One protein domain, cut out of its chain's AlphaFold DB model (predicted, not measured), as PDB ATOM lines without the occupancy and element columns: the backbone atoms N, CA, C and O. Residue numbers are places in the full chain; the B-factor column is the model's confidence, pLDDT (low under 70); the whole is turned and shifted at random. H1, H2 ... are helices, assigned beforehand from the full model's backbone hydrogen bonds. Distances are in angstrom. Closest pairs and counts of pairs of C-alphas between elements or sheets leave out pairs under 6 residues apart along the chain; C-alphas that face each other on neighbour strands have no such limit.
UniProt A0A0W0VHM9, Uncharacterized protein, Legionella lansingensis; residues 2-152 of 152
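What this domain is: This is residues 2 to 152 of the 152 residues of an uncharacterized protein of Legionella lansingensis (UniProt A0A0W0VHM9). Four long helices make an elongated up-and-down bundle, each running against the one before: H5, the longest, and H4 side by side, H1 and H3 over them, short H2 at one end. The printed part has 151 residues with five named helices, H1 to H5 in order, all helix in class; it is only just compact, close to loose (radius of gyration of the C-alphas 17.3 A), spanning 55 by 29 by 22 A.

Where its parts are: H5, residues 119 to 150, measures 47.2 A and ends at C-alpha 150 (85.660, 135.266, 102.293). H4 is residues 82 to 111, 43.9 A; H3, 45 to 68, 35.0 A; H2, 33 to 36, 5.4 A. H1, residues 2 to 31, 44.0 A, begins at C-alpha 2 (83.845, 151.421, 93.751) and has a kink of 28 degrees near residue 25.

How they stand to each other: H4 and H5, a hairpin, touch at a shallow tilt of 15 degrees; their closest C-alphas, His 97 and His 132, are 6.5 A apart. H3 and H4, also a hairpin, touch at 37 degrees, only just steep; closest are the C-alphas of Ile 55 and Ala 90, 4.8 A. H1 touches H3, closest at the C-alphas of Lys 21 and Gly 57, 6.4 A, and touches H5 with residues 11 to 19 alone, closest at the C-alphas of Phe 15 and Tyr 136, 6.7 A. H2 touches H3, closest at the C-alphas of Ile 35 and Gly 46, 4.3 A, with residues 46 to 50 of H3 alone. Every O i to N i+4 pair is within hydrogen-bond range in H4 and H5, 23 of 26 in H1 and 18 of 20 in H3; H2 is too short for one.

The domain as a whole: The printed part has no cut; the link from H3 to H4 is long, 13 residues. pLDDT is under 70 at residues 2 to 6, 68 to 83 and 146 to 152.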
ATOM      1  N   LEU A   2      83.988 151.982  95.118       49.50
ATOM      2  CA  LEU A   2      83.845 151.421  93.751       49.50
ATOM      3  C   LEU A   2      83.589 149.897  93.738       49.50
ATOM      4  O   LEU A   2      82.753 149.436  92.969       49.50
ATOM      5  N   ILE A   3      84.240 149.140  94.632       56.12
ATOM      6  CA  ILE A   3      84.055 147.679  94.787       56.12
ATOM      7  C   ILE A   3      82.639 147.333  95.289       56.12
ATOM      8  O   ILE A   3      82.023 146.383  94.810       56.12
ATOM      9  N   ASP A   4      82.084 148.143  96.196       63.28
ATOM     10  CA  ASP A   4      80.719 147.945  96.708       63.28
ATOM     11  C   ASP A   4      79.669 148.130  95.608       63.28
ATOM     12  O   ASP A   4      78.679 147.404  95.552       63.28
ATOM     13  N   TYR A   5      79.888 149.085  94.697       63.03
ATOM     14  CA  TYR A   5      78.940 149.367  93.622       63.03
ATOM     15  C   TYR A   5      78.914 148.251  92.570       63.03
ATOM     16  O   TYR A   5      77.836 147.853  92.131       63.03
ATOM     17  N   SER A   6      80.078 147.700  92.202       68.31
ATOM     18  CA  SER A   6      80.145 146.555  91.287       68.31
ATOM     19  C   SER A   6      79.486 145.313  91.881       68.31
ATOM     20  O   SER A   6      78.703 144.665  91.195       68.31
ATOM     21  N   LEU A   7      79.723 145.026  93.167       71.06
ATOM     22  CA  LEU A   7      79.122 143.873  93.839       71.06
ATOM     23  C   LEU A   7      77.591 143.988  93.903       71.06
ATOM     24  O   LEU A   7      76.888 143.037  93.562       71.06
ATOM     25  N   ASN A   8      77.073 145.166  94.259       77.75
ATOM     26  CA  ASN A   8      75.632 145.426  94.286       77.75
ATOM     27  C   ASN A   8      74.987 145.236  92.905       77.75
ATOM     28  O   ASN A   8      73.944 144.592  92.795       77.75
ATOM     29  N   MET A   9      75.620 145.742  91.843       79.25
ATOM     30  CA  MET A   9      75.124 145.569  90.473       79.25
ATOM     31  C   MET A   9      75.108 144.103  90.047       79.25
ATOM     32  O   MET A   9      74.148 143.644  89.429       79.25
ATOM     33  N   SER A  10      76.137 143.342  90.407       81.50
ATOM     34  CA  SER A  10      76.205 141.933  90.053       81.50
ATOM     35  C   SER A  10      75.215 141.064  90.840       81.50
ATOM     36  O   SER A  10      74.678 140.106  90.291       81.50
ATOM     37  N   ILE A  11      74.914 141.416  92.094       83.38
ATOM     38  CA  ILE A  11      73.851 140.780  92.886       83.38
ATOM     39  C   ILE A  11      72.472 141.028  92.259       83.38
ATOM     40  O   ILE A  11      71.687 140.092  92.106       83.38
ATOM     41  N   ILE A  12      72.186 142.270  91.862       88.38
ATOM     42  CA  ILE A  12      70.932 142.619  91.178       88.38
ATOM     43  C   ILE A  12      70.818 141.846  89.862       88.38
ATOM     44  O   ILE A  12      69.754 141.316  89.546       88.38
ATOM     45  N   PHE A  13      71.916 141.735  89.112       88.94
ATOM     46  CA  PHE A  13      71.941 140.966  87.873       88.94
ATOM     47  C   PHE A  13      71.702 139.467  88.107       88.94
ATOM     48  O   PHE A  13      70.931 138.854  87.374       88.94
ATOM     49  N   LEU A  14      72.290 138.883  89.155       90.19
ATOM     50  CA  LEU A  14      72.032 137.496  89.545       90.19
ATOM     51  C   LEU A  14      70.553 137.269  89.889       90.19
ATOM     52  O   LEU A  14      69.955 136.307  89.412       90.19
ATOM     53  N   PHE A  15      69.956 138.163  90.682       93.06
ATOM     54  CA  PHE A  15      68.528 138.111  90.993       93.06
ATOM     55  C   PHE A  15      67.684 138.179  89.714       93.06
ATOM     56  O   PHE A  15      66.831 137.326  89.493       93.06
ATOM     57  N   PHE A  16      67.994 139.115  88.814       94.94
ATOM     58  CA  PHE A  16      67.328 139.225  87.516       94.94
ATOM     59  C   PHE A  16      67.401 137.929  86.691       94.94
ATOM     60  O   PHE A  16      66.401 137.525  86.100       94.94
ATOM     61  N   LEU A  17      68.546 137.239  86.664       95.44
ATOM     62  CA  LEU A  17      68.664 135.954  85.968       95.44
ATOM     63  C   LEU A  17      67.747 134.881  86.573       95.44
ATOM     64  O   LEU A  17      67.124 134.127  85.822       95.44
ATOM     65  N   PHE A  18      67.633 134.820  87.904       96.56
ATOM     66  CA  PHE A  18      66.701 133.902  88.565       96.56
ATOM     67  C   PHE A  18      65.241 134.207  88.217       96.56
ATOM     68  O   PHE A  18      64.500 133.274  87.909       96.56
ATOM     69  N   GLU A  19      64.857 135.484  88.172       97.81
ATOM     70  CA  GLU A  19      63.515 135.924  87.761       97.81
ATOM     71  C   GLU A  19      63.208 135.540  86.304       97.81
ATOM     72  O   GLU A  19      62.151 134.983  86.005       97.81
ATOM     73  N   VAL A  20      64.159 135.751  85.385       98.12
ATOM     74  CA  VAL A  20      64.015 135.335  83.978       98.12
ATOM     75  C   VAL A  20      63.871 133.818  83.867       98.12
ATOM     76  O   VAL A  20      62.998 133.337  83.142       98.12
ATOM     77  N   LYS A  21      64.688 133.046  84.595       97.88
ATOM     78  CA  LYS A  21      64.555 131.583  84.649       97.88
ATOM     79  C   LYS A  21      63.184 131.183  85.176       97.88
ATOM     80  O   LYS A  21      62.543 130.339  84.563       97.88
ATOM     81  N   HIS A  22      62.746 131.765  86.286       97.81
ATOM     82  CA  HIS A  22      61.452 131.466  86.885       97.81
ATOM     83  C   HIS A  22      60.321 131.694  85.880       97.81
ATOM     84  O   HIS A  22      59.562 130.774  85.595       97.81
ATOM     85  N   LEU A  23      60.302 132.861  85.227       97.62
ATOM     86  CA  LEU A  23      59.352 133.165  84.160       97.62
ATOM     87  C   LEU A  23      59.373 132.106  83.043       97.62
ATOM     88  O   LEU A  23      58.325 131.597  82.648       97.62
ATOM     89  N   ILE A  24      60.556 131.760  82.528       98.00
ATOM     90  CA  ILE A  24      60.699 130.774  81.447       98.00
ATOM     91  C   ILE A  24      60.178 129.402  81.882       98.00
ATOM     92  O   ILE A  24      59.421 128.768  81.143       98.00
ATOM     93  N   VAL A  25      60.568 128.928  83.061       97.25
ATOM     94  CA  VAL A  25      60.267 127.555  83.462       97.25
ATOM     95  C   VAL A  25      58.807 127.394  83.903       97.25
ATOM     96  O   VAL A  25      58.151 126.463  83.426       97.25
ATOM     97  N   ASP A  26      58.270 128.314  84.711       95.56
ATOM     98  CA  ASP A  26      56.885 128.260  85.212       95.56
ATOM     99  C   ASP A  26      55.849 128.517  84.120       95.56
ATOM    100  O   ASP A  26      54.803 127.861  84.086       95.56
ATOM    101  N   PHE A  27      56.125 129.460  83.215       94.44
ATOM    102  CA  PHE A  27      55.125 129.918  82.252       94.44
ATOM    103  C   PHE A  27      55.346 129.373  80.847       94.44
ATOM    104  O   PHE A  27      54.369 129.058  80.178       94.44
ATOM    105  N   PHE A  28      56.588 129.220  80.379       95.31
ATOM    106  CA  PHE A  28      56.841 128.808  78.993       95.31
ATOM    107  C   PHE A  28      57.139 127.312  78.846       95.31
ATOM    108  O   PHE A  28      56.674 126.692  77.886       95.31
ATOM    109  N   PHE A  29      57.886 126.704  79.770       93.62
ATOM    110  CA  PHE A  29      58.272 125.286  79.665       93.62
ATOM    111  C   PHE A  29      57.269 124.332  80.319       93.62
ATOM    112  O   PHE A  29      57.259 123.135  80.024       93.62
ATOM    113  N   GLN A  30      56.359 124.848  81.144       91.69
ATOM    114  CA  GLN A  30      55.333 124.049  81.810       91.69
ATOM    115  C   GLN A  30      54.134 123.674  80.914       91.69
ATOM    116  O   GLN A  30      53.226 122.977  81.364       91.69
ATOM    117  N   HIS A  31      54.102 124.084  79.641       91.25
ATOM    118  CA  HIS A  31      52.970 123.837  78.731       91.25
ATOM    119  C   HIS A  31      52.697 122.357  78.412       91.25
ATOM    120  O   HIS A  31      51.675 122.036  77.808       91.25
ATOM    121  N   SER A  32      53.579 121.438  78.804       92.00
ATOM    122  CA  SER A  32      53.348 120.005  78.628       92.00
ATOM    123  C   SER A  32      52.189 119.511  79.511       92.00
ATOM    124  O   SER A  32      52.270 119.662  80.736       92.00
ATOM    125  N   PRO A  33      51.165 118.830  78.949       93.19
ATOM    126  CA  PRO A  33      50.096 118.187  79.723       93.19
ATOM    127  C   PRO A  33      50.612 117.252  80.807       93.19
ATOM    128  O   PRO A  33      50.044 117.181  81.894       93.19
ATOM    129  N   TYR A  34      51.741 116.596  80.546       95.06
ATOM    130  CA  TYR A  34      52.394 115.731  81.516       95.06
ATOM    131  C   TYR A  34      52.808 116.474  82.795       95.06
ATOM    132  O   TYR A  34      52.764 115.899  83.882       95.06
ATOM    133  N   ILE A  35      53.180 117.750  82.686       95.50
ATOM    134  CA  ILE A  35      53.600 118.569  83.821       95.50
ATOM    135  C   ILE A  35      52.384 119.230  84.471       95.50
ATOM    136  O   ILE A  35      52.083 118.936  85.630       95.50
ATOM    137  N   TYR A  36      51.657 120.089  83.746       92.06
ATOM    138  CA  TYR A  36      50.650 120.950  84.377       92.06
ATOM    139  C   TYR A  36      49.452 120.177  84.951       92.06
ATOM    140  O   TYR A  36      48.845 120.643  85.913       92.06
ATOM    141  N   GLN A  37      49.127 118.989  84.422       93.25
ATOM    142  CA  GLN A  37      48.047 118.158  84.972       93.25
ATOM    143  C   GLN A  37      48.480 117.381  86.218       93.25
ATOM    144  O   GLN A  37      47.649 117.082  87.073       93.25
ATOM    145  N   ASN A  38      49.772 117.061  86.343       94.44
ATOM    146  CA  ASN A  38      50.242 116.127  87.361       94.44
ATOM    147  C   ASN A  38      51.086 116.763  88.471       94.44
ATOM    148  O   ASN A  38      51.329 116.109  89.484       94.44
ATOM    149  N   LYS A  39      51.516 118.026  88.338       91.44
ATOM    150  CA  LYS A  39      52.364 118.689  89.347       91.44
ATOM    151  C   LYS A  39      51.706 118.838  90.730       91.44
ATOM    152  O   LYS A  39      52.394 118.986  91.730       91.44
ATOM    153  N   GLY A  40      50.377 118.729  90.805       91.50
ATOM    154  CA  GLY A  40      49.629 118.699  92.069       91.50
ATOM    155  C   GLY A  40      49.635 117.356  92.808       91.50
ATOM    156  O   GLY A  40      49.142 117.282  93.935       91.50
ATOM    157  N   ILE A  41      50.156 116.286  92.200       95.19
ATOM    158  CA  ILE A  41      50.227 114.952  92.803       95.19
ATOM    159  C   ILE A  41      51.607 114.787  93.440       95.19
ATOM    160  O   ILE A  41      52.629 114.816  92.754       95.19
ATOM    161  N   TYR A  42      51.638 114.594  94.760       97.31
ATOM    162  CA  TYR A  42      52.901 114.463  95.482       97.31
ATOM    163  C   TYR A  42      53.691 113.238  94.995       97.31
ATOM    164  O   TYR A  42      53.161 112.131  94.957       97.31
ATOM    165  N   GLY A  43      54.956 113.438  94.640       96.38
ATOM    166  CA  GLY A  43      55.878 112.423  94.141       96.38
ATOM    167  C   GLY A  43      55.705 112.109  92.656       96.38
ATOM    168  O   GLY A  43      56.438 111.277  92.130       96.38
ATOM    169  N   HIS A  44      54.761 112.748  91.958       97.50
ATOM    170  CA  HIS A  44      54.555 112.468  90.546       97.50
ATOM    171  C   HIS A  44      55.701 113.025  89.694       97.50
ATOM    172  O   HIS A  44      56.133 114.169  89.853       97.50
ATOM    173  N   LEU A  45      56.134 112.227  88.717       97.00
ATOM    174  CA  LEU A  45      57.256 112.541  87.833       97.00
ATOM    175  C   LEU A  45      57.082 113.854  87.058       97.00
ATOM    176  O   LEU A  45      58.059 114.542  86.823       97.00
ATOM    177  N   GLY A  46      55.856 114.241  86.708       96.44
ATOM    178  CA  GLY A  46      55.555 115.554  86.117       96.44
ATOM    179  C   GLY A  46      55.928 116.744  87.016       96.44
ATOM    180  O   GLY A  46      56.532 117.698  86.535       96.44
ATOM    181  N   GLY A  47      55.633 116.674  88.320       96.56
ATOM    182  CA  GLY A  47      56.048 117.703  89.283       96.56
ATOM    183  C   GLY A  47      57.553 117.666  89.554       96.56
ATOM    184  O   GLY A  47      58.197 118.708  89.608       96.56
ATOM    185  N   ILE A  48      58.131 116.462  89.633       97.75
ATOM    186  CA  ILE A  48      59.584 116.280  89.770       97.75
ATOM    187  C   ILE A  48      60.320 116.837  88.544       97.75
ATOM    188  O   ILE A  48      61.325 117.513  88.699       97.75
ATOM    189  N   LEU A  49      59.818 116.602  87.329       97.50
ATOM    190  CA  LEU A  49      60.416 117.096  86.088       97.50
ATOM    191  C   LEU A  49      60.418 118.625  86.031       97.50
ATOM    192  O   LEU A  49      61.421 119.216  85.644       97.50
ATOM    193  N   HIS A  50      59.325 119.259  86.459       97.69
ATOM    194  CA  HIS A  50      59.281 120.711  86.592       97.69
ATOM    195  C   HIS A  50      60.336 121.204  87.590       97.69
ATOM    196  O   HIS A  50      61.162 122.039  87.236       97.69
ATOM    197  N   ALA A  51      60.416 120.601  88.779       97.75
ATOM    198  CA  ALA A  51      61.456 120.929  89.752       97.75
ATOM    199  C   ALA A  51      62.879 120.708  89.204       97.75
ATOM    200  O   ALA A  51      63.767 121.516  89.454       97.75
ATOM    201  N   LEU A  52      63.108 119.666  88.397       97.94
ATOM    202  CA  LEU A  52      64.394 119.416  87.739       97.94
ATOM    203  C   LEU A  52      64.770 120.517  86.740       97.94
ATOM    204  O   LEU A  52      65.950 120.849  86.637       97.94
ATOM    205  N   TYR A  53      63.806 121.119  86.039       98.00
ATOM    206  CA  TYR A  53      64.074 122.288  85.195       98.00
ATOM    207  C   TYR A  53      64.522 123.498  86.022       98.00
ATOM    208  O   TYR A  53      65.442 124.205  85.605       98.00
ATOM    209  N   HIS A  54      63.940 123.696  87.210       98.00
ATOM    210  CA  HIS A  54      64.378 124.731  88.151       98.00
ATOM    211  C   HIS A  54      65.797 124.462  88.653       98.00
ATOM    212  O   HIS A  54      66.657 125.324  88.490       98.00
ATOM    213  N   ILE A  55      66.081 123.239  89.118       98.06
ATOM    214  CA  ILE A  55      67.422 122.819  89.564       98.06
ATOM    215  C   ILE A  55      68.454 123.063  88.460       98.06
ATOM    216  O   ILE A  55      69.494 123.677  88.698       98.06
ATOM    217  N   PHE A  56      68.173 122.610  87.237       97.88
ATOM    218  CA  PHE A  56      69.097 122.756  86.118       97.88
ATOM    219  C   PHE A  56      69.336 124.228  85.759       97.88
ATOM    220  O   PHE A  56      70.484 124.650  85.624       97.88
ATOM    221  N   GLY A  57      68.272 125.030  85.661       97.38
ATOM    222  CA  GLY A  57      68.378 126.460  85.372       97.38
ATOM    223  C   GLY A  57      69.140 127.228  86.454       97.38
ATOM    224  O   GLY A  57      70.033 128.014  86.140       97.38
ATOM    225  N   SER A  58      68.841 126.957  87.725       96.00
ATOM    226  CA  SER A  58      69.509 127.574  88.873       96.00
ATOM    227  C   SER A  58      70.994 127.215  88.923       96.00
ATOM    228  O   SER A  58      71.832 128.095  89.118       96.00
ATOM    229  N   TYR A  59      71.347 125.952  88.668       94.50
ATOM    230  CA  TYR A  59      72.742 125.520  88.588       94.50
ATOM    231  C   TYR A  59      73.504 126.237  87.464       94.50
ATOM    232  O   TYR A  59      74.584 126.779  87.706       94.50
ATOM    233  N   LEU A  60      72.930 126.312  86.256       94.06
ATOM    234  CA  LEU A  60      73.554 127.017  85.132       94.06
ATOM    235  C   LEU A  60      73.748 128.509  85.415       94.06
ATOM    236  O   LEU A  60      74.802 129.049  85.082       94.06
ATOM    237  N   ILE A  61      72.774 129.166  86.048       93.75
ATOM    238  CA  ILE A  61      72.888 130.576  86.437       93.75
ATOM    239  C   ILE A  61      74.029 130.771  87.429       93.75
ATOM    240  O   ILE A  61      74.823 131.688  87.244       93.75
ATOM    241  N   LEU A  62      74.148 129.921  88.450       89.62
ATOM    242  CA  LEU A  62      75.213 130.026  89.451       89.62
ATOM    243  C   LEU A  62      76.602 129.817  88.831       89.62
ATOM    244  O   LEU A  62      77.500 130.633  89.047       89.62
ATOM    245  N   VAL A  63      76.757 128.787  87.992       87.38
ATOM    246  CA  VAL A  63      78.003 128.519  87.258       87.38
ATOM    247  C   VAL A  63      78.346 129.687  86.336       87.38
ATOM    248  O   VAL A  63      79.451 130.216  86.415       87.38
ATOM    249  N   PHE A  64      77.401 130.157  85.519       86.69
ATOM    250  CA  PHE A  64      77.599 131.307  84.632       86.69
ATOM    251  C   PHE A  64      78.006 132.565  85.410       86.69
ATOM    252  O   PHE A  64      78.954 133.261  85.048       86.69
ATOM    253  N   SER A  65      77.322 132.822  86.519       81.44
ATOM    254  CA  SER A  65      77.545 133.995  87.359       81.44
ATOM    255  C   SER A  65      78.926 133.980  88.016       81.44
ATOM    256  O   SER A  65      79.536 135.039  88.160       81.44
ATOM    257  N   SER A  66      79.482 132.804  88.332       76.88
ATOM    258  CA  SER A  66      80.834 132.696  88.897       76.88
ATOM    259  C   SER A  66      81.950 133.224  87.982       76.88
ATOM    260  O   SER A  66      82.973 133.673  88.495       76.88
ATOM    261  N   PHE A  67      81.746 133.263  86.656       72.31
ATOM    262  CA  PHE A  67      82.742 133.780  85.708       72.31
ATOM    263  C   PHE A  67      82.866 135.310  85.727       72.31
ATOM    264  O   PHE A  67      83.946 135.835  85.463       72.31
ATOM    265  N   PHE A  68      81.786 136.033  86.040       67.00
ATOM    266  CA  PHE A  68      81.739 137.499  85.916       67.00
ATOM    267  C   PHE A  68      81.754 138.241  87.252       67.00
ATOM    268  O   PHE A  68      82.116 139.411  87.301       67.00
ATOM    269  N   LEU A  69      81.378 137.576  88.341       64.25
ATOM    270  CA  LEU A  69      81.249 138.191  89.662       64.25
ATOM    271  C   LEU A  69      82.558 138.255  90.473       64.25
ATOM    272  O   LEU A  69      82.520 138.632  91.639       64.25
ATOM    273  N   SER A  70      83.709 137.870  89.906       55.84
ATOM    274  CA  SER A  70      84.980 137.760  90.654       55.84
ATOM    275  C   SER A  70      84.828 136.975  91.974       55.84
ATOM    276  O   SER A  70      85.517 137.243  92.954       55.84
ATOM    277  N   TYR A  71      83.944 135.965  91.989       53.19
ATOM    278  CA  TYR A  71      83.738 135.037  93.116       53.19
ATOM    279  C   TYR A  71      84.985 134.206  93.455       53.19
ATOM    280  O   TYR A  71      85.003 133.515  94.471       53.19
ATOM    281  N   SER A  72      86.026 134.275  92.622       43.97
ATOM    282  CA  SER A  72      87.259 133.495  92.715       43.97
ATOM    283  C   SER A  72      88.054 133.696  94.009       43.97
ATOM    284  O   SER A  72      88.903 132.861  94.303       43.97
ATOM    285  N   ALA A  73      87.787 134.743  94.797       44.47
ATOM    286  CA  ALA A  73      88.500 135.000  96.051       44.47
ATOM    287  C   ALA A  73      87.701 134.679  97.330       44.47
ATOM    288  O   ALA A  73      88.307 134.537  98.384       44.47
ATOM    289  N   CYS A  74      86.367 134.556  97.274       42.97
ATOM    290  CA  CYS A  74      85.538 134.714  98.477       42.97
ATOM    291  C   CYS A  74      84.425 133.677  98.657       42.97
ATOM    292  O   CYS A  74      83.309 134.023  99.037       42.97
ATOM    293  N   TRP A  75      84.699 132.395  98.434       44.62
ATOM    294  CA  TRP A  75      83.766 131.336  98.836       44.62
ATOM    295  C   TRP A  75      84.389 130.403  99.883       44.62
ATOM    296  O   TRP A  75      84.819 129.306  99.534       44.62
ATOM    297  N   PRO A  76      84.459 130.784 101.177       43.97
ATOM    298  CA  PRO A  76      85.064 129.942 102.211       43.97
ATOM    299  C   PRO A  76      84.043 129.115 102.993       43.97
ATOM    300  O   PRO A  76      84.428 128.364 103.883       43.97
ATOM    301  N   VAL A  77      82.739 129.246 102.733       44.94
ATOM    302  CA  VAL A  77      81.740 128.685 103.663       44.94
ATOM    303  C   VAL A  77      81.635 127.160 103.560       44.94
ATOM    304  O   VAL A  77      81.252 126.509 104.527       44.94
ATOM    305  N   LEU A  78      82.069 126.563 102.453       40.62
ATOM    306  CA  LEU A  78      82.228 125.120 102.330       40.62
ATOM    307  C   LEU A  78      83.534 124.869 101.582       40.62
ATOM    308  O   LEU A  78      83.648 125.273 100.433       40.62
ATOM    309  N   ASN A  79      84.487 124.161 102.191       44.59
ATOM    310  CA  ASN A  79      85.659 123.568 101.521       44.59
ATOM    311  C   ASN A  79      85.255 122.460 100.514       44.59
ATOM    312  O   ASN A  79      85.895 121.416 100.411       44.59
ATOM    313  N   LEU A  80      84.136 122.649  99.822       46.28
ATOM    314  CA  LEU A  80      83.693 121.901  98.664       46.28
ATOM    315  C   LEU A  80      84.170 122.669  97.434       46.28
ATOM    316  O   LEU A  80      84.182 123.900  97.440       46.28
ATOM    317  N   SER A  81      84.526 121.960  96.366       56.66
ATOM    318  CA  SER A  81      84.679 122.596  95.057       56.66
ATOM    319  C   SER A  81      83.457 123.480  94.769       56.66
ATOM    320  O   SER A  81      82.330 123.095  95.095       56.66
ATOM    321  N   LEU A  82      83.683 124.665  94.184       63.41
ATOM    322  CA  LEU A  82      82.640 125.650  93.843       63.41
ATOM    323  C   LEU A  82      81.397 124.987  93.207       63.41
ATOM    324  O   LEU A  82      80.263 125.333  93.533       63.41
ATOM    325  N   ASP A  83      81.622 123.948  92.404       67.69
ATOM    326  CA  ASP A  83      80.599 123.171  91.704       67.69
ATOM    327  C   ASP A  83      79.619 122.431  92.635       67.69
ATOM    328  O   ASP A  83      78.415 122.398  92.371       67.69
ATOM    329  N   LEU A  84      80.088 121.855  93.752       80.44
ATOM    330  CA  LEU A  84      79.220 121.075  94.644       80.44
ATOM    331  C   LEU A  84      78.354 121.981  95.531       80.44
ATOM    332  O   LEU A  84      77.204 121.644  95.810       80.44
ATOM    333  N   GLY A  85      78.859 123.158  95.917       82.38
ATOM    334  CA  GLY A  85      78.070 124.167  96.632       82.38
ATOM    335  C   GLY A  85      76.904 124.700  95.792       82.38
ATOM    336  O   GLY A  85      75.772 124.770  96.277       82.38
ATOM    337  N   PHE A  86      77.151 125.010  94.515       86.75
ATOM    338  CA  PHE A  86      76.103 125.453  93.589       86.75
ATOM    339  C   PHE A  86      75.069 124.369  93.313       86.75
ATOM    340  O   PHE A  86      73.876 124.668  93.277       86.75
ATOM    341  N   LEU A  87      75.502 123.114  93.176       90.81
ATOM    342  CA  LEU A  87      74.582 121.995  93.011       90.81
ATOM    343  C   LEU A  87      73.675 121.822  94.237       90.81
ATOM    344  O   LEU A  87      72.470 121.650  94.079       90.81
ATOM    345  N   ILE A  88      74.226 121.914  95.454       91.31
ATOM    346  CA  ILE A  88      73.436 121.833  96.692       91.31
ATOM    347  C   ILE A  88      72.400 122.957  96.746       91.31
ATOM    348  O   ILE A  88      71.231 122.685  97.007       91.31
ATOM    349  N   LEU A  89      72.800 124.204  96.469       91.06
ATOM    350  CA  LEU A  89      71.866 125.331  96.434       91.06
ATOM    351  C   LEU A  89      70.769 125.107  95.388       91.06
ATOM    352  O   LEU A  89      69.593 125.214  95.714       91.06
ATOM    353  N   ALA A  90      71.128 124.728  94.162       94.81
ATOM    354  CA  ALA A  90      70.156 124.458  93.109       94.81
ATOM    355  C   ALA A  90      69.165 123.344  93.493       94.81
ATOM    356  O   ALA A  90      67.966 123.494  93.279       94.81
ATOM    357  N   ILE A  91      69.636 122.256  94.116       96.62
ATOM    358  CA  ILE A  91      68.772 121.177  94.621       96.62
ATOM    359  C   ILE A  91      67.832 121.692  95.713       96.62
ATOM    360  O   ILE A  91      66.643 121.374  95.689       96.62
ATOM    361  N   LEU A  92      68.335 122.489  96.660       96.00
ATOM    362  CA  LEU A  92      67.507 123.082  97.712       96.00
ATOM    363  C   LEU A  92      66.428 124.003  97.129       96.00
ATOM    364  O   LEU A  92      65.284 123.928  97.574       96.00
ATOM    365  N   GLU A  93      66.754 124.808  96.112       96.00
ATOM    366  CA  GLU A  93      65.763 125.625  95.396       96.00
ATOM    367  C   GLU A  93      64.709 124.748  94.735       96.00
ATOM    368  O   GLU A  93      63.526 124.963  94.966       96.00
ATOM    369  N   GLY A  94      65.112 123.705  94.009       97.69
ATOM    370  CA  GLY A  94      64.174 122.768  93.395       97.69
ATOM    371  C   GLY A  94      63.247 122.079  94.394       97.69
ATOM    372  O   GLY A  94      62.063 121.905  94.112       97.69
ATOM    373  N   ILE A  95      63.755 121.709  95.574       98.25
ATOM    374  CA  ILE A  95      62.941 121.124  96.649       98.25
ATOM    375  C   ILE A  95      61.915 122.142  97.151       98.25
ATOM    376  O   ILE A  95      60.741 121.795  97.280       98.25
ATOM    377  N   VAL A  96      62.332 123.377  97.443       98.06
ATOM    378  CA  VAL A  96      61.425 124.436  97.911       98.06
ATOM    379  C   VAL A  96      60.378 124.756  96.841       98.06
ATOM    380  O   VAL A  96      59.184 124.721  97.141       98.06
ATOM    381  N   HIS A  97      60.814 124.945  95.593       97.81
ATOM    382  CA  HIS A  97      59.962 125.212  94.432       97.81
ATOM    383  C   HIS A  97      58.890 124.137  94.278       97.81
ATOM    384  O   HIS A  97      57.699 124.434  94.259       97.81
ATOM    385  N   TYR A  98      59.304 122.867  94.283       98.25
ATOM    386  CA  TYR A  98      58.405 121.720  94.187       98.25
ATOM    387  C   TYR A  98      57.300 121.735  95.256       98.25
ATOM    388  O   TYR A  98      56.142 121.446  94.952       98.25
ATOM    389  N   HIS A  99      57.635 122.066  96.506       98.44
ATOM    390  CA  HIS A  99      56.656 122.083  97.595       98.44
ATOM    391  C   HIS A  99      55.694 123.268  97.506       98.44
ATOM    392  O   HIS A  99      54.510 123.089  97.804       98.44
ATOM    393  N   ILE A 100      56.172 124.445  97.092       98.31
ATOM    394  CA  ILE A 100      55.323 125.621  96.848       98.31
ATOM    395  C   ILE A 100      54.306 125.291  95.750       98.31
ATOM    396  O   ILE A 100      53.098 125.392  95.975       98.31
ATOM    397  N   ASP A 101      54.787 124.771  94.621       97.31
ATOM    398  CA  ASP A 101      53.972 124.399  93.466       97.31
ATOM    399  C   ASP A 101      52.930 123.332  93.796       97.31
ATOM    400  O   ASP A 101      51.742 123.449  93.467       97.31
ATOM    401  N   TRP A 102      53.372 122.280  94.486       97.94
ATOM    402  CA  TRP A 102      52.493 121.219  94.951       97.94
ATOM    403  C   TRP A 102      51.398 121.775  95.865       97.94
ATOM    404  O   TRP A 102      50.222 121.433  95.698       97.94
ATOM    405  N   LEU A 103      51.761 122.638  96.817       97.75
ATOM    406  CA  LEU A 103      50.819 123.205  97.773       97.75
ATOM    407  C   LEU A 103      49.814 124.131  97.082       97.75
ATOM    408  O   LEU A 103      48.617 124.000  97.340       97.75
ATOM    409  N   LYS A 104      50.264 124.991  96.161       97.44
ATOM    410  CA  LYS A 104      49.407 125.849  95.330       97.44
ATOM    411  C   LYS A 104      48.344 125.022  94.614       97.44
ATOM    412  O   LYS A 104      47.149 125.262  94.779       97.44
ATOM    413  N   ILE A 105      48.757 124.007  93.854       96.38
ATOM    414  CA  ILE A 105      47.810 123.183  93.094       96.38
ATOM    415  C   ILE A 105      46.902 122.382  94.028       96.38
ATOM    416  O   ILE A 105      45.703 122.275  93.774       96.38
ATOM    417  N   LYS A 106      47.425 121.861  95.141       96.25
ATOM    418  CA  LYS A 106      46.625 121.125  96.127       96.25
ATOM    419  C   LYS A 106      45.551 122.000  96.775       96.25
ATOM    420  O   LYS A 106      44.417 121.541  96.923       96.25
ATOM    421  N   ILE A 107      45.884 123.238  97.142       97.44
ATOM    422  CA  ILE A 107      44.924 124.215  97.671       97.44
ATOM    423  C   ILE A 107      43.887 124.540  96.597       97.44
ATOM    424  O   ILE A 107      42.694 124.373  96.852       97.44
ATOM    425  N   ASN A 108      44.316 124.909  95.386       97.62
ATOM    426  CA  ASN A 108      43.394 125.283  94.316       97.62
ATOM    427  C   ASN A 108      42.427 124.142  93.961       97.62
ATOM    428  O   ASN A 108      41.227 124.361  93.850       97.62
ATOM    429  N   ASN A 109      42.923 122.904  93.862       94.94
ATOM    430  CA  ASN A 109      42.103 121.726  93.560       94.94
ATOM    431  C   ASN A 109      41.098 121.408  94.673       94.94
ATOM    432  O   ASN A 109      39.975 120.993  94.391       94.94
ATOM    433  N   ARG A 110      41.484 121.607  95.941       96.56
ATOM    434  CA  ARG A 110      40.580 121.422  97.084       96.56
ATOM    435  C   ARG A 110      39.465 122.465  97.088       96.56
ATOM    436  O   ARG A 110      38.323 122.121  97.386       96.56
ATOM    437  N   MET A 111      39.803 123.713  96.773       97.62
ATOM    438  CA  MET A 111      38.867 124.838  96.801       97.62
ATOM    439  C   MET A 111      38.058 124.984  95.508       97.62
ATOM    440  O   MET A 111      36.998 125.598  95.524       97.62
ATOM    441  N   LYS A 112      38.524 124.374  94.411       97.00
ATOM    442  CA  LYS A 112      37.939 124.428  93.061       97.00
ATOM    443  C   LYS A 112      37.844 125.840  92.469       97.00
ATOM    444  O   LYS A 112      37.039 126.053  91.565       97.00
ATOM    445  N   TRP A 113      38.676 126.770  92.937       97.88
ATOM    446  CA  TRP A 113      38.695 128.146  92.443       97.88
ATOM    447  C   TRP A 113      39.023 128.205  90.950       97.88
ATOM    448  O   TRP A 113      39.949 127.537  90.476       97.88
ATOM    449  N   GLN A 114      38.248 129.008  90.219       97.44
ATOM    450  CA  GLN A 114      38.440 129.274  88.799       97.44
ATOM    451  C   GLN A 114      38.936 130.706  88.575       97.44
ATOM    452  O   GLN A 114      38.481 131.629  89.251       97.44
ATOM    453  N   PRO A 115      39.780 130.935  87.557       96.50
ATOM    454  CA  PRO A 115      40.324 132.262  87.259       96.50
ATOM    455  C   PRO A 115      39.261 133.313  86.900       96.50
ATOM    456  O   PRO A 115      39.529 134.507  87.017       96.50
ATOM    457  N   THR A 116      38.076 132.893  86.442       97.50
ATOM    458  CA  THR A 116      36.997 133.787  85.987       97.50
ATOM    459  C   THR A 116      35.892 134.019  87.017       97.50
ATOM    460  O   THR A 116      35.132 134.971  86.852       97.50
ATOM    461  N   SER A 117      35.781 133.185  88.058       97.19
ATOM    462  CA  SER A 117      34.727 133.296  89.082       97.19
ATOM    463  C   SER A 117      35.239 133.542  90.497       97.19
ATOM    464  O   SER A 117      34.480 134.048  91.319       97.19
ATOM    465  N   ASP A 118      36.500 133.218  90.789       97.88
ATOM    466  CA  ASP A 118      37.036 133.210  92.149       97.88
ATOM    467  C   ASP A 118      38.308 134.059  92.220       97.88
ATOM    468  O   ASP A 118      39.366 133.677  91.719       97.88
ATOM    469  N   TYR A 119      38.228 135.221  92.874       97.88
ATOM    470  CA  TYR A 119      39.382 136.117  93.028       97.88
ATOM    471  C   TYR A 119      40.541 135.448  93.789       97.88
ATOM    472  O   TYR A 119      41.704 135.759  93.545       97.88
ATOM    473  N   GLN A 120      40.240 134.464  94.640       98.38
ATOM    474  CA  GLN A 120      41.220 133.701  95.406       98.38
ATOM    475  C   GLN A 120      42.180 132.900  94.517       98.38
ATOM    476  O   GLN A 120      43.290 132.593  94.949       98.38
ATOM    477  N   PHE A 121      41.790 132.579  93.276       98.25
ATOM    478  CA  PHE A 121      42.716 132.014  92.294       98.25
ATOM    479  C   PHE A 121      43.909 132.956  92.068       98.25
ATOM    480  O   PHE A 121      45.059 132.516  92.047       98.25
ATOM    481  N   TRP A 122      43.636 134.257  91.939       98.19
ATOM    482  CA  TRP A 122      44.649 135.285  91.718       98.19
ATOM    483  C   TRP A 122      45.442 135.591  92.986       98.19
ATOM    484  O   TRP A 122      46.658 135.739  92.897       98.19
ATOM    485  N   ASP A 123      44.797 135.589  94.158       98.44
ATOM    486  CA  ASP A 123      45.502 135.706  95.444       98.44
ATOM    487  C   ASP A 123      46.503 134.556  95.623       98.44
ATOM    488  O   ASP A 123      47.666 134.773  95.963       98.44
ATOM    489  N   LEU A 124      46.073 133.322  95.342       98.25
ATOM    490  CA  LEU A 124      46.912 132.134  95.455       98.25
ATOM    491  C   LEU A 124      48.046 132.131  94.426       98.25
ATOM    492  O   LEU A 124      49.161 131.746  94.765       98.25
ATOM    493  N   LEU A 125      47.783 132.577  93.192       97.44
ATOM    494  CA  LEU A 125      48.829 132.792  92.195       97.44
ATOM    495  C   LEU A 125      49.833 133.845  92.680       97.44
ATOM    496  O   LEU A 125      51.029 133.616  92.591       97.44
ATOM    497  N   GLY A 126      49.374 134.966  93.236       98.12
ATOM    498  CA  GLY A 126      50.256 136.008  93.764       98.12
ATOM    499  C   GLY A 126      51.145 135.512  94.908       98.12
ATOM    500  O   GLY A 126      52.347 135.772  94.907       98.12
ATOM    501  N   VAL A 127      50.580 134.755  95.853       98.38
ATOM    502  CA  VAL A 127      51.334 134.147  96.964       98.38
ATOM    503  C   VAL A 127      52.363 133.139  96.455       98.38
ATOM    504  O   VAL A 127      53.494 133.137  96.930       98.38
ATOM    505  N   ASP A 128      51.991 132.310  95.484       97.81
ATOM    506  CA  ASP A 128      52.890 131.361  94.826       97.81
ATOM    507  C   ASP A 128      54.112 132.064  94.216       97.81
ATOM    508  O   ASP A 128      55.243 131.756  94.587       97.81
ATOM    509  N   GLN A 129      53.894 133.097  93.396       97.88
ATOM    510  CA  GLN A 129      54.986 133.879  92.806       97.88
ATOM    511  C   GLN A 129      55.842 134.570  93.880       97.88
ATOM    512  O   GLN A 129      57.069 134.546  93.822       97.88
ATOM    513  N   PHE A 130      55.211 135.143  94.910       98.31
ATOM    514  CA  PHE A 130      55.926 135.790  96.011       98.31
ATOM    515  C   PHE A 130      56.861 134.830  96.757       98.31
ATOM    516  O   PHE A 130      57.997 135.200  97.058       98.31
ATOM    517  N   LEU A 131      56.415 133.607  97.057       98.31
ATOM    518  CA  LEU A 131      57.229 132.619  97.774       98.31
ATOM    519  C   LEU A 131      58.425 132.136  96.941       98.31
ATOM    520  O   LEU A 131      59.516 131.941  97.490       98.31
ATOM    521  N   HIS A 132      58.256 132.005  95.626       97.88
ATOM    522  CA  HIS A 132      59.357 131.687  94.716       97.88
ATOM    523  C   HIS A 132      60.398 132.815  94.683       97.88
ATOM    524  O   HIS A 132      61.579 132.568  94.930       97.88
ATOM    525  N   HIS A 133      59.970 134.073  94.528       96.38
ATOM    526  CA  HIS A 133      60.885 135.226  94.555       96.38
ATOM    527  C   HIS A 133      61.578 135.389  95.917       96.38
ATOM    528  O   HIS A 133      62.766 135.714  95.996       96.38
ATOM    529  N   LEU A 134      60.869 135.109  97.017       96.94
ATOM    530  CA  LEU A 134      61.443 135.133  98.362       96.94
ATOM    531  C   LEU A 134      62.575 134.104  98.515       96.94
ATOM    532  O   LEU A 134      63.576 134.388  99.176       96.94
ATOM    533  N   THR A 135      62.461 132.946  97.859       95.25
ATOM    534  CA  THR A 135      63.530 131.936  97.817       95.25
ATOM    535  C   THR A 135      64.790 132.496  97.150       95.25
ATOM    536  O   THR A 135      65.888 132.339  97.690       95.25
ATOM    537  N   TYR A 136      64.650 133.239  96.046       94.00
ATOM    538  CA  TYR A 136      65.785 133.893  95.383       94.00
ATOM    539  C   TYR A 136      66.413 135.000  96.226       94.00
ATOM    540  O   TYR A 136      67.639 135.095  96.273       94.00
ATOM    541  N   ILE A 137      65.614 135.779  96.959       92.81
ATOM    542  CA  ILE A 137      66.139 136.769  97.911       92.81
ATOM    543  C   ILE A 137      67.003 136.078  98.975       92.81
ATOM    544  O   ILE A 137      68.134 136.502  99.218       92.81
ATOM    545  N   VAL A 138      66.516 134.991  99.585       89.62
ATOM    546  CA  VAL A 138      67.281 134.230 100.589       89.62
ATOM    547  C   VAL A 138      68.586 133.699  99.998       89.62
ATOM    548  O   VAL A 138      69.640 133.828 100.622       89.62
ATOM    549  N   PHE A 139      68.547 133.151  98.786       86.38
ATOM    550  CA  PHE A 139      69.730 132.628  98.105       86.38
ATOM    551  C   PHE A 139      70.766 133.712  97.843       86.38
ATOM    552  O   PHE A 139      71.932 133.552  98.199       86.38
ATOM    553  N   VAL A 140      70.333 134.839  97.281       85.19
ATOM    554  CA  VAL A 140      71.180 136.003  97.035       85.19
ATOM    555  C   VAL A 140      71.812 136.511  98.331       85.19
ATOM    556  O   VAL A 140      73.000 136.827  98.337       85.19
ATOM    557  N   LEU A 141      71.078 136.541  99.447       83.62
ATOM    558  CA  LEU A 141      71.621 136.939 100.751       83.62
ATOM    559  C   LEU A 141      72.672 135.950 101.277       83.62
ATOM    560  O   LEU A 141      73.717 136.379 101.771       83.62
ATOM    561  N   VAL A 142      72.429 134.641 101.157       82.25
ATOM    562  CA  VAL A 142      73.386 133.589 101.551       82.25
ATOM    563  C   VAL A 142      74.669 133.692 100.729       82.25
ATOM    564  O   VAL A 142      75.770 133.681 101.283       82.25
ATOM    565  N   ILE A 143      74.522 133.847  99.415       78.38
ATOM    566  CA  ILE A 143      75.607 134.049  98.460       78.38
ATOM    567  C   ILE A 143      76.404 135.311  98.827       78.38
ATOM    568  O   ILE A 143      77.608 135.234  99.057       78.38
ATOM    569  N   SER A 144      75.726 136.450  98.990       73.62
ATOM    570  CA  SER A 144      76.356 137.741  99.301       73.62
ATOM    571  C   SER A 144      77.123 137.694 100.619       73.62
ATOM    572  O   SER A 144      78.278 138.103 100.684       73.62
ATOM    573  N   LYS A 145      76.520 137.135 101.678       71.12
ATOM    574  CA  LYS A 145      77.189 136.962 102.975       71.12
ATOM    575  C   LYS A 145      78.444 136.097 102.854       71.12
ATOM    576  O   LYS A 145      79.443 136.392 103.505       71.12
ATOM    577  N   SER A 146      78.396 135.050 102.033       64.50
ATOM    578  CA  SER A 146      79.539 134.158 101.811       64.50
ATOM    579  C   SER A 146      80.704 134.894 101.139       64.50
ATOM    580  O   SER A 146      81.838 134.718 101.580       64.50
ATOM    581  N   VAL A 147      80.420 135.798 100.188       62.31
ATOM    582  CA  VAL A 147      81.425 136.709  99.596       62.31
ATOM    583  C   VAL A 147      82.056 137.603 100.648       62.31
ATOM    584  O   VAL A 147      83.274 137.677 100.758       62.31
ATOM    585  N   PHE A 148      81.243 138.281 101.455       58.84
ATOM    586  CA  PHE A 148      81.779 139.209 102.448       58.84
ATOM    587  C   PHE A 148      82.643 138.508 103.502       58.84
ATOM    588  O   PHE A 148      83.645 139.066 103.937       58.84
ATOM    589  N   LEU A 149      82.291 137.284 103.905       57.75
ATOM    590  CA  LEU A 149      83.083 136.516 104.870       57.75
ATOM    591  C   LEU A 149      84.369 135.931 104.279       57.75
ATOM    592  O   LEU A 149      85.283 135.654 105.040       57.75
ATOM    593  N   GLY A 150      84.446 135.740 102.959       51.66
ATOM    594  CA  GLY A 150      85.660 135.266 102.293       51.66
ATOM    595  C   GLY A 150      86.605 136.330 101.778       51.66
ATOM    596  O   GLY A 150      87.684 135.991 101.307       51.66
ATOM    597  N   ALA A 151      86.197 137.596 101.819       48.72
ATOM    598  CA  ALA A 151      87.043 138.732 101.461       48.72
ATOM    599  C   ALA A 151      87.922 139.217 102.625       48.72
ATOM    600  O   ALA A 151      88.793 140.058 102.407       48.72
ATOM    601  N   ASN A 152      87.664 138.721 103.840       42.69
ATOM    602  CA  ASN A 152      88.353 139.068 105.086       42.69
ATOM    603  C   ASN A 152      89.192 137.890 105.582       42.69
ATOM    604  O   ASN A 152      90.218 138.160 106.242       42.69
TER     605      ASN A 152